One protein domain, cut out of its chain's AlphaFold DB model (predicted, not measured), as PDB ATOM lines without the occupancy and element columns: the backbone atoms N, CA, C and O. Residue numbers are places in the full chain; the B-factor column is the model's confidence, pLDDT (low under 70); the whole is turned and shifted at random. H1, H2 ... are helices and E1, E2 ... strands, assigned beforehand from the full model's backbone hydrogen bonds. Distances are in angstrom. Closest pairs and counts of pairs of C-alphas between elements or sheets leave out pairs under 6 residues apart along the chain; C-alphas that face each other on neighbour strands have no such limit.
ATOM      1  N   GLU A  80     132.669 -20.101  60.386       88.25
ATOM      2  CA  GLU A  80     133.832 -20.980  60.269       88.25
ATOM      3  C   GLU A  80     133.610 -22.311  61.000       88.25
ATOM      4  O   GLU A  80     133.797 -23.374  60.407       88.25
ATOM      5  N   THR A  81     133.148 -22.269  62.252       86.50
ATOM      6  CA  THR A  81     132.827 -23.473  63.028       86.50
ATOM      7  C   THR A  81     131.726 -24.284  62.350       86.50
ATOM      8  O   THR A  81     131.859 -25.496  62.184       86.50
ATOM      9  N   ALA A  82     130.660 -23.630  61.888       87.69
ATOM     10  CA  ALA A  82     129.577 -24.315  61.193       87.69
ATOM     11  C   ALA A  82     130.040 -24.948  59.865       87.69
ATOM     12  O   ALA A  82     129.629 -26.057  59.514       87.69
ATOM     13  N   GLN A  83     130.975 -24.306  59.159       91.00
ATOM     14  CA  GLN A  83     131.598 -24.864  57.960       91.00
ATOM     15  C   GLN A  83     132.462 -26.094  58.280       91.00
ATOM     16  O   GLN A  83     132.438 -27.061  57.519       91.00
ATOM     17  N   GLN A  84     133.183 -26.109  59.405       90.06
ATOM     18  CA  GLN A  84     133.929 -27.294  59.850       90.06
ATOM     19  C   GLN A  84     132.992 -28.478  60.121       90.06
ATOM     20  O   GLN A  84     133.285 -29.599  59.706       90.06
ATOM     21  N   VAL A  85     131.832 -28.228  60.735       88.50
ATOM     22  CA  VAL A  85     130.802 -29.256  60.965       88.50
ATOM     23  C   VAL A  85     130.232 -29.780  59.646       88.50
ATOM     24  O   VAL A  85     130.123 -30.993  59.468       88.50
ATOM     25  N   ARG A  86     129.943 -28.900  58.677       89.12
ATOM     26  CA  ARG A  86     129.510 -29.300  57.325       89.12
ATOM     27  C   ARG A  86     130.543 -30.194  56.637       89.12
ATOM     28  O   ARG A  86     130.170 -31.198  56.031       89.12
ATOM     29  N   VAL A  87     131.830 -29.860  56.739       89.81
ATOM     30  CA  VAL A  87     132.924 -30.674  56.184       89.81
ATOM     31  C   VAL A  87     133.015 -32.031  56.883       89.81
ATOM     32  O   VAL A  87     133.149 -33.044  56.199       89.81
ATOM     33  N   ALA A  88     132.885 -32.080  58.212       87.31
ATOM     34  CA  ALA A  88     132.883 -33.334  58.967       87.31
ATOM     35  C   ALA A  88     131.724 -34.254  58.547       87.31
ATOM     36  O   ALA A  88     131.929 -35.447  58.320       87.31
ATOM     37  N   ALA A  89     130.529 -33.692  58.355       84.06
ATOM     38  CA  ALA A  89     129.370 -34.443  57.886       84.06
ATOM     39  C   ALA A  89     129.563 -34.979  56.457       84.06
ATOM     40  O   ALA A  89     129.204 -36.113  56.146       84.06
ATOM     41  N   CYS A  90     130.200 -34.191  55.587       83.62
ATOM     42  CA  CYS A  90     130.549 -34.633  54.239       83.62
ATOM     43  C   CYS A  90     131.577 -35.768  54.241       83.62
ATOM     44  O   CYS A  90     131.427 -36.732  53.492       83.62
ATOM     45  N   ALA A  91     132.596 -35.674  55.099       84.31
ATOM     46  CA  ALA A  91     133.628 -36.693  55.232       84.31
ATOM     47  C   ALA A  91     133.049 -38.037  55.702       84.31
ATOM     48  O   ALA A  91     133.420 -39.073  55.154       84.31
ATOM     49  N   GLN A  92     132.105 -38.021  56.649       79.38
ATOM     50  CA  GLN A  92     131.406 -39.223  57.119       79.38
ATOM     51  C   GLN A  92     130.643 -39.925  55.984       79.38
ATOM     52  O   GLN A  92     130.661 -41.149  55.884       79.38
ATOM     53  N   LEU A  93     129.997 -39.146  55.115       74.50
ATOM     54  CA  LEU A  93     129.190 -39.650  54.001       74.50
ATOM     55  C   LEU A  93     130.006 -39.899  52.720       74.50
ATOM     56  O   LEU A  93     129.448 -40.339  51.717       74.50
ATOM     57  N   GLY A  94     131.309 -39.597  52.719       78.25
ATOM     58  CA  GLY A  94     132.158 -39.702  51.530       78.25
ATOM     59  C   GLY A  94     131.741 -38.768  50.386       78.25
ATOM     60  O   GLY A  94     132.013 -39.065  49.223       78.25
ATOM     61  N   ILE A  95     131.071 -37.653  50.694       79.12
ATOM     62  CA  ILE A  95     130.591 -36.677  49.707       79.12
ATOM     63  C   ILE A  95     131.475 -35.430  49.686       79.12
ATOM     64  O   ILE A  95     132.125 -35.080  50.669       79.12
ATOM     65  N   ASN A  96     131.487 -34.727  48.554       82.50
ATOM     66  CA  ASN A  96     132.144 -33.428  48.458       82.50
ATOM     67  C   ASN A  96     131.176 -32.327  48.946       82.50
ATOM     68  O   ASN A  96     130.078 -32.228  48.380       82.50
ATOM     69  N   PRO A  97     131.559 -31.490  49.936       77.19
ATOM     70  CA  PRO A  97     130.718 -30.395  50.420       77.19
ATOM     71  C   PRO A  97     130.305 -29.429  49.309       77.19
ATOM     72  O   PRO A  97     129.182 -28.935  49.335       77.19
ATOM     73  N   ASP A  98     131.167 -29.201  48.319       82.75
ATOM     74  CA  ASP A  98     130.959 -28.240  47.231       82.75
ATOM     75  C   ASP A  98     130.360 -28.881  45.972       82.75
ATOM     76  O   ASP A  98     130.302 -28.267  44.905       82.75
ATOM     77  N   SER A  99     129.906 -30.135  46.072       80.50
ATOM     78  CA  SER A  99     129.106 -30.738  45.009       80.50
ATOM     79  C   SER A  99     127.748 -30.039  44.888       80.50
ATOM     80  O   SER A  99     127.207 -29.515  45.859       80.50
ATOM     81  N   GLN A 100     127.155 -30.068  43.691       71.81
ATOM     82  CA  GLN A 100     125.848 -29.453  43.415       71.81
ATOM     83  C   GLN A 100     124.727 -29.937  44.357       71.81
ATOM     84  O   GLN A 100     123.767 -29.208  44.599       71.81
ATOM     85  N   HIS A 101     124.858 -31.154  44.889       69.50
ATOM     86  CA  HIS A 101     123.912 -31.781  45.815       69.50
ATOM     87  C   HIS A 101     124.507 -31.975  47.218       69.50
ATOM     88  O   HIS A 101     124.007 -32.778  48.002       69.50
ATOM     89  N   GLY A 102     125.594 -31.263  47.527       72.50
ATOM     90  CA  GLY A 102     126.205 -31.278  48.846       72.50
ATOM     91  C   GLY A 102     125.318 -30.579  49.881       72.50
ATOM     92  O   GLY A 102     124.471 -29.752  49.522       72.50
ATOM     93  N   PRO A 103     125.504 -30.889  51.174       84.44
ATOM     94  CA  PRO A 103     124.800 -30.193  52.231       84.44
ATOM     95  C   PRO A 103     125.066 -28.693  52.170       84.44
ATOM     96  O   PRO A 103     126.198 -28.250  51.960       84.44
ATOM     97  N   GLN A 104     124.009 -27.918  52.355       86.25
ATOM     98  CA  GLN A 104     124.016 -26.466  52.330       86.25
ATOM     99  C   GLN A 104     124.115 -25.933  53.751       86.25
ATOM    100  O   GLN A 104     123.484 -26.468  54.654       86.25
ATOM    101  N   LEU A 105     124.898 -24.873  53.933       88.19
ATOM    102  CA  LEU A 105     125.002 -24.156  55.196       88.19
ATOM    103  C   LEU A 105     124.227 -22.849  55.075       88.19
ATOM    104  O   LEU A 105     124.576 -22.011  54.242       88.19
ATOM    105  N   LEU A 106     123.186 -22.691  55.884       86.62
ATOM    106  CA  LEU A 106     122.341 -21.504  55.918       86.62
ATOM    107  C   LEU A 106     122.292 -20.931  57.340       86.62
ATOM    108  O   LEU A 106     122.429 -21.690  58.300       86.62
ATOM    109  N   PRO A 107     122.095 -19.614  57.495       77.25
ATOM    110  CA  PRO A 107     121.706 -19.059  58.784       77.25
ATOM    111  C   PRO A 107     120.348 -19.635  59.219       77.25
ATOM    112  O   PRO A 107     119.477 -19.866  58.375       77.25
ATOM    113  N   GLU A 108     120.170 -19.860  60.520       76.44
ATOM    114  CA  GLU A 108     118.860 -20.208  61.081       76.44
ATOM    115  C   GLU A 108     117.884 -19.033  60.891       76.44
ATOM    116  O   GLU A 108     118.276 -17.864  60.888       76.44
ATOM    117  N   TRP A 109     116.604 -19.332  60.664       61.75
ATOM    118  CA  TRP A 109     115.612 -18.311  60.310       61.75
ATOM    119  C   TRP A 109     115.250 -17.373  61.471       61.75
ATOM    120  O   TRP A 109     114.868 -16.228  61.219       61.75
ATOM    121  N   ASP A 110     115.349 -17.840  62.717       58.44
ATOM    122  CA  ASP A 110     115.011 -17.090  63.930       58.44
ATOM    123  C   ASP A 110     116.224 -16.373  64.558       58.44
ATOM    124  O   ASP A 110     116.054 -15.288  65.118       58.44
ATOM    125  N   ASP A 111     117.440 -16.904  64.394       63.19
ATOM    126  CA  ASP A 111     118.699 -16.269  64.809       63.19
ATOM    127  C   ASP A 111     119.792 -16.337  63.718       63.19
ATOM    128  O   ASP A 111     120.796 -17.049  63.848       63.19
ATOM    129  N   PRO A 112     119.647 -15.556  62.629       63.09
ATOM    130  CA  PRO A 112     120.540 -15.634  61.475       63.09
ATOM    131  C   PRO A 112     121.957 -15.110  61.736       63.09
ATOM    132  O   PRO A 112     122.836 -15.258  60.886       63.09
ATOM    133  N   GLU A 113     122.187 -14.458  62.879       64.50
ATOM    134  CA  GLU A 113     123.494 -13.919  63.257       64.50
ATOM    135  C   GLU A 113     124.283 -14.870  64.163       64.50
ATOM    136  O   GLU A 113     125.502 -14.713  64.280       64.50
ATOM    137  N   ARG A 114     123.617 -15.829  64.824       66.00
ATOM    138  CA  ARG A 114     124.254 -16.659  65.858       66.00
ATOM    139  C   ARG A 114     124.046 -18.157  65.700       66.00
ATOM    140  O   ARG A 114     124.777 -18.915  66.340       66.00
ATOM    141  N   GLN A 115     123.109 -18.583  64.856       71.81
ATOM    142  CA  GLN A 115     122.804 -19.989  64.624       71.81
ATOM    143  C   GLN A 115     122.887 -20.358  63.145       71.81
ATOM    144  O   GLN A 115     122.585 -19.571  62.246       71.81
ATOM    145  N   TRP A 116     123.319 -21.594  62.908       83.94
ATOM    146  CA  TRP A 116     123.574 -22.117  61.576       83.94
ATOM    147  C   TRP A 116     122.939 -23.487  61.410       83.94
ATOM    148  O   TRP A 116     123.050 -24.350  62.282       83.94
ATOM    149  N   VAL A 117     122.352 -23.703  60.241       84.94
ATOM    150  CA  VAL A 117     121.679 -24.938  59.860       84.94
ATOM    151  C   VAL A 117     122.406 -25.572  58.695       84.94
ATOM    152  O   VAL A 117     122.703 -24.917  57.694       84.94
ATOM    153  N   ILE A 118     122.646 -26.873  58.804       86.69
ATOM    154  CA  ILE A 118     123.099 -27.689  57.683       86.69
ATOM    155  C   ILE A 118     121.886 -28.430  57.123       86.69
ATOM    156  O   ILE A 118     121.186 -29.115  57.867       86.69
ATOM    157  N   ILE A 119     121.636 -28.279  55.822       83.88
ATOM    158  CA  ILE A 119     120.498 -28.871  55.108       83.88
ATOM    159  C   ILE A 119     121.001 -29.821  54.025       83.88
ATOM    160  O   ILE A 119     121.874 -29.461  53.239       83.88
ATOM    161  N   TRP A 120     120.393 -30.996  53.919       80.44
ATOM    162  CA  TRP A 120     120.640 -31.991  52.881       80.44
ATOM    163  C   TRP A 120     119.473 -32.040  51.888       80.44
ATOM    164  O   TRP A 120     118.516 -32.793  52.084       80.44
ATOM    165  N   PRO A 121     119.514 -31.251  50.803       67.44
ATOM    166  CA  PRO A 121     118.451 -31.266  49.809       67.44
ATOM    167  C   PRO A 121     118.450 -32.604  49.050       67.44
ATOM    168  O   PRO A 121     119.266 -32.827  48.158       67.44
ATOM    169  N   GLY A 122     117.506 -33.485  49.394       60.84
ATOM    170  CA  GLY A 122     117.252 -34.741  48.675       60.84
ATOM    171  C   GLY A 122     117.914 -35.992  49.260       60.84
ATOM    172  O   GLY A 122     118.046 -36.986  48.551       60.84
ATOM    173  N   VAL A 123     118.353 -35.950  50.521       61.47
ATOM    174  CA  VAL A 123     119.119 -37.022  51.171       61.47
ATOM    175  C   VAL A 123     118.532 -37.199  52.593       61.47
ATOM    176  O   VAL A 123     118.764 -36.366  53.458       61.47
ATOM    177  N   GLU A 124     117.782 -38.289  52.839       56.44
ATOM    178  CA  GLU A 124     117.122 -38.675  54.121       56.44
ATOM    179  C   GLU A 124     118.081 -39.099  55.273       56.44
ATOM    180  O   GLU A 124     117.797 -40.034  56.019       56.44
ATOM    181  N   TRP A 125     119.261 -38.485  55.418       58.69
ATOM    182  CA  TRP A 125     120.371 -39.064  56.207       58.69
ATOM    183  C   TRP A 125     120.733 -38.290  57.483       58.69
ATOM    184  O   TRP A 125     121.780 -38.550  58.072       58.69
ATOM    185  N   THR A 126     119.904 -37.359  57.964       57.56
ATOM    186  CA  THR A 126     120.272 -36.583  59.169       57.56
ATOM    187  C   THR A 126     120.230 -37.374  60.469       57.56
ATOM    188  O   THR A 126     120.750 -36.898  61.472       57.56
ATOM    189  N   TYR A 127     119.640 -38.573  60.488       56.53
ATOM    190  CA  TYR A 127     119.524 -39.366  61.715       56.53
ATOM    191  C   TYR A 127     120.823 -40.084  62.118       56.53
ATOM    192  O   TYR A 127     120.983 -40.396  63.296       56.53
ATOM    193  N   THR A 128     121.742 -40.351  61.182       64.12
ATOM    194  CA  THR A 128     123.040 -41.004  61.459       64.12
ATOM    195  C   THR A 128     124.161 -40.017  61.774       64.12
ATOM    196  O   THR A 128     125.206 -40.411  62.292       64.12
ATOM    197  N   PHE A 129     123.973 -38.731  61.494       71.44
ATOM    198  CA  PHE A 129     124.917 -37.689  61.875       71.44
ATOM    199  C   PHE A 129     124.493 -37.046  63.214       71.44
ATOM    200  O   PHE A 129     123.314 -36.740  63.383       71.44
ATOM    201  N   PRO A 130     125.410 -36.812  64.175       68.62
ATOM    202  CA  PRO A 130     126.834 -37.127  64.153       68.62
ATOM    203  C   PRO A 130     127.133 -38.534  64.678       68.62
ATOM    204  O   PRO A 130     128.234 -39.007  64.451       68.62
ATOM    205  N   TYR A 131     126.178 -39.191  65.348       71.31
ATOM    206  CA  TYR A 131     126.383 -40.365  66.211       71.31
ATOM    207  C   TYR A 131     126.917 -41.621  65.506       71.31
ATOM    208  O   TYR A 131     127.325 -42.577  66.162       71.31
ATOM    209  N   GLY A 132     126.907 -41.637  64.176       69.12
ATOM    210  CA  GLY A 132     127.129 -42.840  63.395       69.12
ATOM    211  C   GLY A 132     125.912 -43.761  63.436       69.12
ATOM    212  O   GLY A 132     124.919 -43.518  64.125       69.12
ATOM    213  N   GLY A 133     125.960 -44.824  62.647       73.88
ATOM    214  CA  GLY A 133     124.870 -45.789  62.600       73.88
ATOM    215  C   GLY A 133     124.908 -46.673  61.371       73.88
ATOM    216  O   GLY A 133     125.827 -46.601  60.560       73.88
ATOM    217  N   ILE A 134     123.890 -47.515  61.248       71.31
ATOM    218  CA  ILE A 134     123.731 -48.439  60.129       71.31
ATOM    219  C   ILE A 134     122.539 -47.975  59.301       71.31
ATOM    220  O   ILE A 134     121.471 -47.711  59.854       71.31
ATOM    221  N   ASN A 135     122.721 -47.858  57.987       69.81
ATOM    222  CA  ASN A 135     121.630 -47.499  57.086       69.81
ATOM    223  C   ASN A 135     120.743 -48.706  56.722       69.81
ATOM    224  O   ASN A 135     121.013 -49.844  57.110       69.81
ATOM    225  N   ALA A 136     119.691 -48.470  55.935       68.06
ATOM    226  CA  ALA A 136     118.773 -49.521  55.486       68.06
ATOM    227  C   ALA A 136     119.453 -50.650  54.679       68.06
ATOM    228  O   ALA A 136     118.963 -51.778  54.680       68.06
ATOM    229  N   ASP A 137     120.592 -50.362  54.044       73.25
ATOM    230  CA  ASP A 137     121.384 -51.311  53.254       73.25
ATOM    231  C   ASP A 137     122.448 -52.056  54.085       73.25
ATOM    232  O   ASP A 137     123.213 -52.856  53.545       73.25
ATOM    233  N   GLY A 138     122.522 -51.810  55.398       73.25
ATOM    234  CA  GLY A 138     123.503 -52.438  56.285       73.25
ATOM    235  C   GLY A 138     124.898 -51.800  56.256       73.25
ATOM    236  O   GLY A 138     125.839 -52.388  56.784       73.25
ATOM    237  N   ILE A 139     125.056 -50.621  55.649       74.38
ATOM    238  CA  ILE A 139     126.319 -49.874  55.618       74.38
ATOM    239  C   ILE A 139     126.499 -49.134  56.945       74.38
ATOM    240  O   ILE A 139     125.646 -48.335  57.338       74.38
ATOM    241  N   GLU A 140     127.625 -49.390  57.608       75.69
ATOM    242  CA  GLU A 140     128.060 -48.681  58.812       75.69
ATOM    243  C   GLU A 140     128.685 -47.326  58.470       75.69
ATOM    244  O   GLU A 140     129.594 -47.227  57.643       75.69
ATOM    245  N   PHE A 141     128.237 -46.287  59.170       74.00
ATOM    246  CA  PHE A 141     128.810 -44.950  59.144       74.00
ATOM    247  C   PHE A 141     129.441 -44.645  60.507       74.00
ATOM    248  O   PHE A 141     128.744 -44.735  61.524       74.00
ATOM    249  N   PRO A 142     130.737 -44.286  60.557       76.69
ATOM    250  CA  PRO A 142     131.412 -43.959  61.811       76.69
ATOM    251  C   PRO A 142     130.868 -42.655  62.393       76.69
ATOM    252  O   PRO A 142     130.369 -41.822  61.648       76.69
ATOM    253  N   GLU A 143     130.993 -42.443  63.701       80.50
ATOM    254  CA  GLU A 143     130.662 -41.156  64.324       80.50
ATOM    255  C   GLU A 143     131.502 -40.017  63.712       80.50
ATOM    256  O   GLU A 143     132.698 -40.173  63.441       80.50
ATOM    257  N   ALA A 144     130.879 -38.867  63.465       84.19
ATOM    258  CA  ALA A 144     131.567 -37.702  62.934       84.19
ATOM    259  C   ALA A 144     132.389 -37.003  64.025       84.19
ATOM    260  O   ALA A 144     131.880 -36.660  65.091       84.19
ATOM    261  N   ALA A 145     133.659 -36.718  63.731       85.81
ATOM    262  CA  ALA A 145     134.512 -35.938  64.620       85.81
ATOM    263  C   ALA A 145     134.137 -34.449  64.547       85.81
ATOM    264  O   ALA A 145     134.537 -33.742  63.619       85.81
ATOM    265  N   LEU A 146     133.354 -33.980  65.519       85.31
ATOM    266  CA  LEU A 146     132.981 -32.572  65.639       85.31
ATOM    267  C   LEU A 146     134.093 -31.746  66.315       85.31
ATOM    268  O   LEU A 146     134.863 -32.289  67.114       85.31
ATOM    269  N   PRO A 147     134.185 -30.431  66.032       85.44
ATOM    270  CA  PRO A 147     135.071 -29.539  66.774       85.44
ATOM    271  C   PRO A 147     134.760 -29.543  68.279       85.44
ATOM    272  O   PRO A 147     133.616 -29.719  68.699       85.44
ATOM    273  N   THR A 148     135.778 -29.320  69.112       82.69
ATOM    274  CA  THR A 148     135.613 -29.279  70.572       82.69
ATOM    275  C   THR A 148     134.592 -28.221  70.987       82.69
ATOM    276  O   THR A 148     134.687 -27.072  70.560       82.69
ATOM    277  N   GLY A 149     133.651 -28.597  71.858       77.56
ATOM    278  CA  GLY A 149     132.610 -27.694  72.358       77.56
ATOM    279  C   GLY A 149     131.439 -27.500  71.394       77.56
ATOM    280  O   GLY A 149     130.556 -26.708  71.693       77.56
ATOM    281  N   VAL A 150     131.411 -28.223  70.269       83.19
ATOM    282  CA  VAL A 150     130.330 -28.174  69.281       83.19
ATOM    283  C   VAL A 150     129.489 -29.440  69.360       83.19
ATOM    284  O   VAL A 150     130.014 -30.550  69.420       83.19
ATOM    285  N   TRP A 151     128.174 -29.278  69.311       78.88
ATOM    286  CA  TRP A 151     127.234 -30.369  69.077       78.88
ATOM    287  C   TRP A 151     126.245 -29.966  67.991       78.88
ATOM    288  O   TRP A 151     126.122 -28.795  67.631       78.88
ATOM    289  N   VAL A 152     125.529 -30.950  67.465       78.25
ATOM    290  CA  VAL A 152     124.442 -30.700  66.524       78.25
ATOM    291  C   VAL A 152     123.139 -31.243  67.077       78.25
ATOM    292  O   VAL A 152     123.126 -32.219  67.827       78.25
ATOM    293  N   GLU A 153     122.048 -30.589  66.716       77.19
ATOM    294  CA  GLU A 153     120.698 -30.976  67.095       77.19
ATOM    295  C   GLU A 153     119.883 -31.231  65.835       77.19
ATOM    296  O   GLU A 153     119.903 -30.442  64.891       77.19
ATOM    297  N   ARG A 154     119.171 -32.355  65.796       74.25
ATOM    298  CA  ARG A 154     118.311 -32.678  64.662       74.25
ATOM    299  C   ARG A 154     117.068 -31.797  64.695       74.25
ATOM    300  O   ARG A 154     116.294 -31.870  65.642       74.25
ATOM    301  N   ILE A 155     116.848 -31.048  63.617       72.44
ATOM    302  CA  ILE A 155     115.630 -30.254  63.424       72.44
ATOM    303  C   ILE A 155     114.569 -31.116  62.728       72.44
ATOM    304  O   ILE A 155     113.415 -31.165  63.143       72.44
ATOM    305  N   ASN A 156     114.959 -31.816  61.657       72.25
ATOM    306  CA  ASN A 156     114.108 -32.746  60.911       72.25
ATOM    307  C   ASN A 156     114.965 -33.779  60.147       72.25
ATOM    308  O   ASN A 156     116.167 -33.898  60.379       72.25
ATOM    309  N   ASP A 157     114.355 -34.543  59.241       71.62
ATOM    310  CA  ASP A 157     114.995 -35.621  58.459       71.62
ATOM    311  C   ASP A 157     116.055 -35.136  57.454       71.62
ATOM    312  O   ASP A 157     116.807 -35.939  56.901       71.62
ATOM    313  N   TYR A 158     116.126 -33.822  57.235       75.81
ATOM    314  CA  TYR A 158     116.960 -33.179  56.223       75.81
ATOM    315  C   TYR A 158     117.796 -32.031  56.773       75.81
ATOM    316  O   TYR A 158     118.607 -31.486  56.026       75.81
ATOM    317  N   SER A 159     117.630 -31.636  58.039       79.00
ATOM    318  CA  SER A 159     118.444 -30.573  58.622       79.00
ATOM    319  C   SER A 159     118.842 -30.779  60.078       79.00
ATOM    320  O   SER A 159     118.125 -31.384  60.882       79.00
ATOM    321  N   VAL A 160     120.004 -30.217  60.410       81.69
ATOM    322  CA  VAL A 160     120.539 -30.144  61.772       81.69
ATOM    323  C   VAL A 160     120.975 -28.717  62.089       81.69
ATOM    324  O   VAL A 160     121.513 -28.025  61.223       81.69
ATOM    325  N   SER A 161     120.764 -28.299  63.331       82.88
ATOM    326  CA  SER A 161     121.274 -27.053  63.898       82.88
ATOM    327  C   SER A 161     122.666 -27.286  64.482       82.88
ATOM    328  O   SER A 161     122.904 -28.305  65.137       82.88
ATOM    329  N   VAL A 162     123.594 -26.356  64.256       81.69
ATOM    330  CA  VAL A 162     124.938 -26.365  64.846       81.69
ATOM    331  C   VAL A 162     124.952 -25.486  66.089       81.69
ATOM    332  O   VAL A 162     124.581 -24.317  66.032       81.69
ATOM    333  N   ASN A 163     125.440 -26.037  67.199       77.06
ATOM    334  CA  ASN A 163     125.413 -25.413  68.518       77.06
ATOM    335  C   ASN A 163     126.783 -25.501  69.206       77.06
ATOM    336  O   ASN A 163     127.552 -26.422  68.931       77.06
ATOM    337  N   ALA A 164     127.080 -24.575  70.122       72.00
ATOM    338  CA  ALA A 164     128.316 -24.586  70.908       72.00
ATOM    339  C   ALA A 164     128.093 -24.237  72.389       72.00
ATOM    340  O   ALA A 164     127.148 -23.522  72.730       72.00
ATOM    341  N   GLY A 165     128.972 -24.711  73.278       60.62
ATOM    342  CA  GLY A 165     128.850 -24.519  74.734       60.62
ATOM    343  C   GLY A 165     130.101 -24.814  75.532       60.62
ATOM    344  O   GLY A 165     131.197 -24.880  74.934       60.62
TER     345      GLY A 165
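What this domain is: This is residues 80 to 165 of the 165 residues of an uncharacterized protein of Nonomuraea diastatica (UniProt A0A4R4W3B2). With little regular structure, the domain is a twisted sheet of four short strands with helix H1 over one face and a long loop, residues 120 to 149. The 86 printed residues hold H1, E1, E2, E3, E4 in chain order, class mixed, with 33 in named elements; the antiparallel sheet runs E1, E2, E4, E3. It is compact, radius of gyration of the C-alphas 12.2 A, spanning 39 by 28 by 22 A.

How they stand to each other: E1, residues 104 to 107, and E2, residues 116 to 119, form a hairpin; N 106 and O 117, 2.9 A, are within hydrogen-bond range, as are N 160 and O 118, 3.0 A, between E2 and its antiparallel neighbour E4, residues 159 to 164. E4 and E3, residues 150 to 154, form a hairpin, with N 161 and O 153 at 2.8 A. H1, residues 80 to 93, is on the sheet, two layers with the helix on one face, at a height over the sheet of 7.9 A. Its closest C-alpha pair with E4 is Ala 82 and Val 162, 6.3 A. In H1 every O i to N i+4 pair is within range.

Where its parts are: H1 spans 20.2 A from C-alpha 80 at (133.832, -20.980, 60.269), and E4 16.9 A to C-alpha 164 at (128.316, -24.586, 70.908).

The domain as a whole: The printed part has no cut. The E2 to E3 link is long. Mean pLDDT of the printed part is 76.3; residues 121 to 128 are among those under 70.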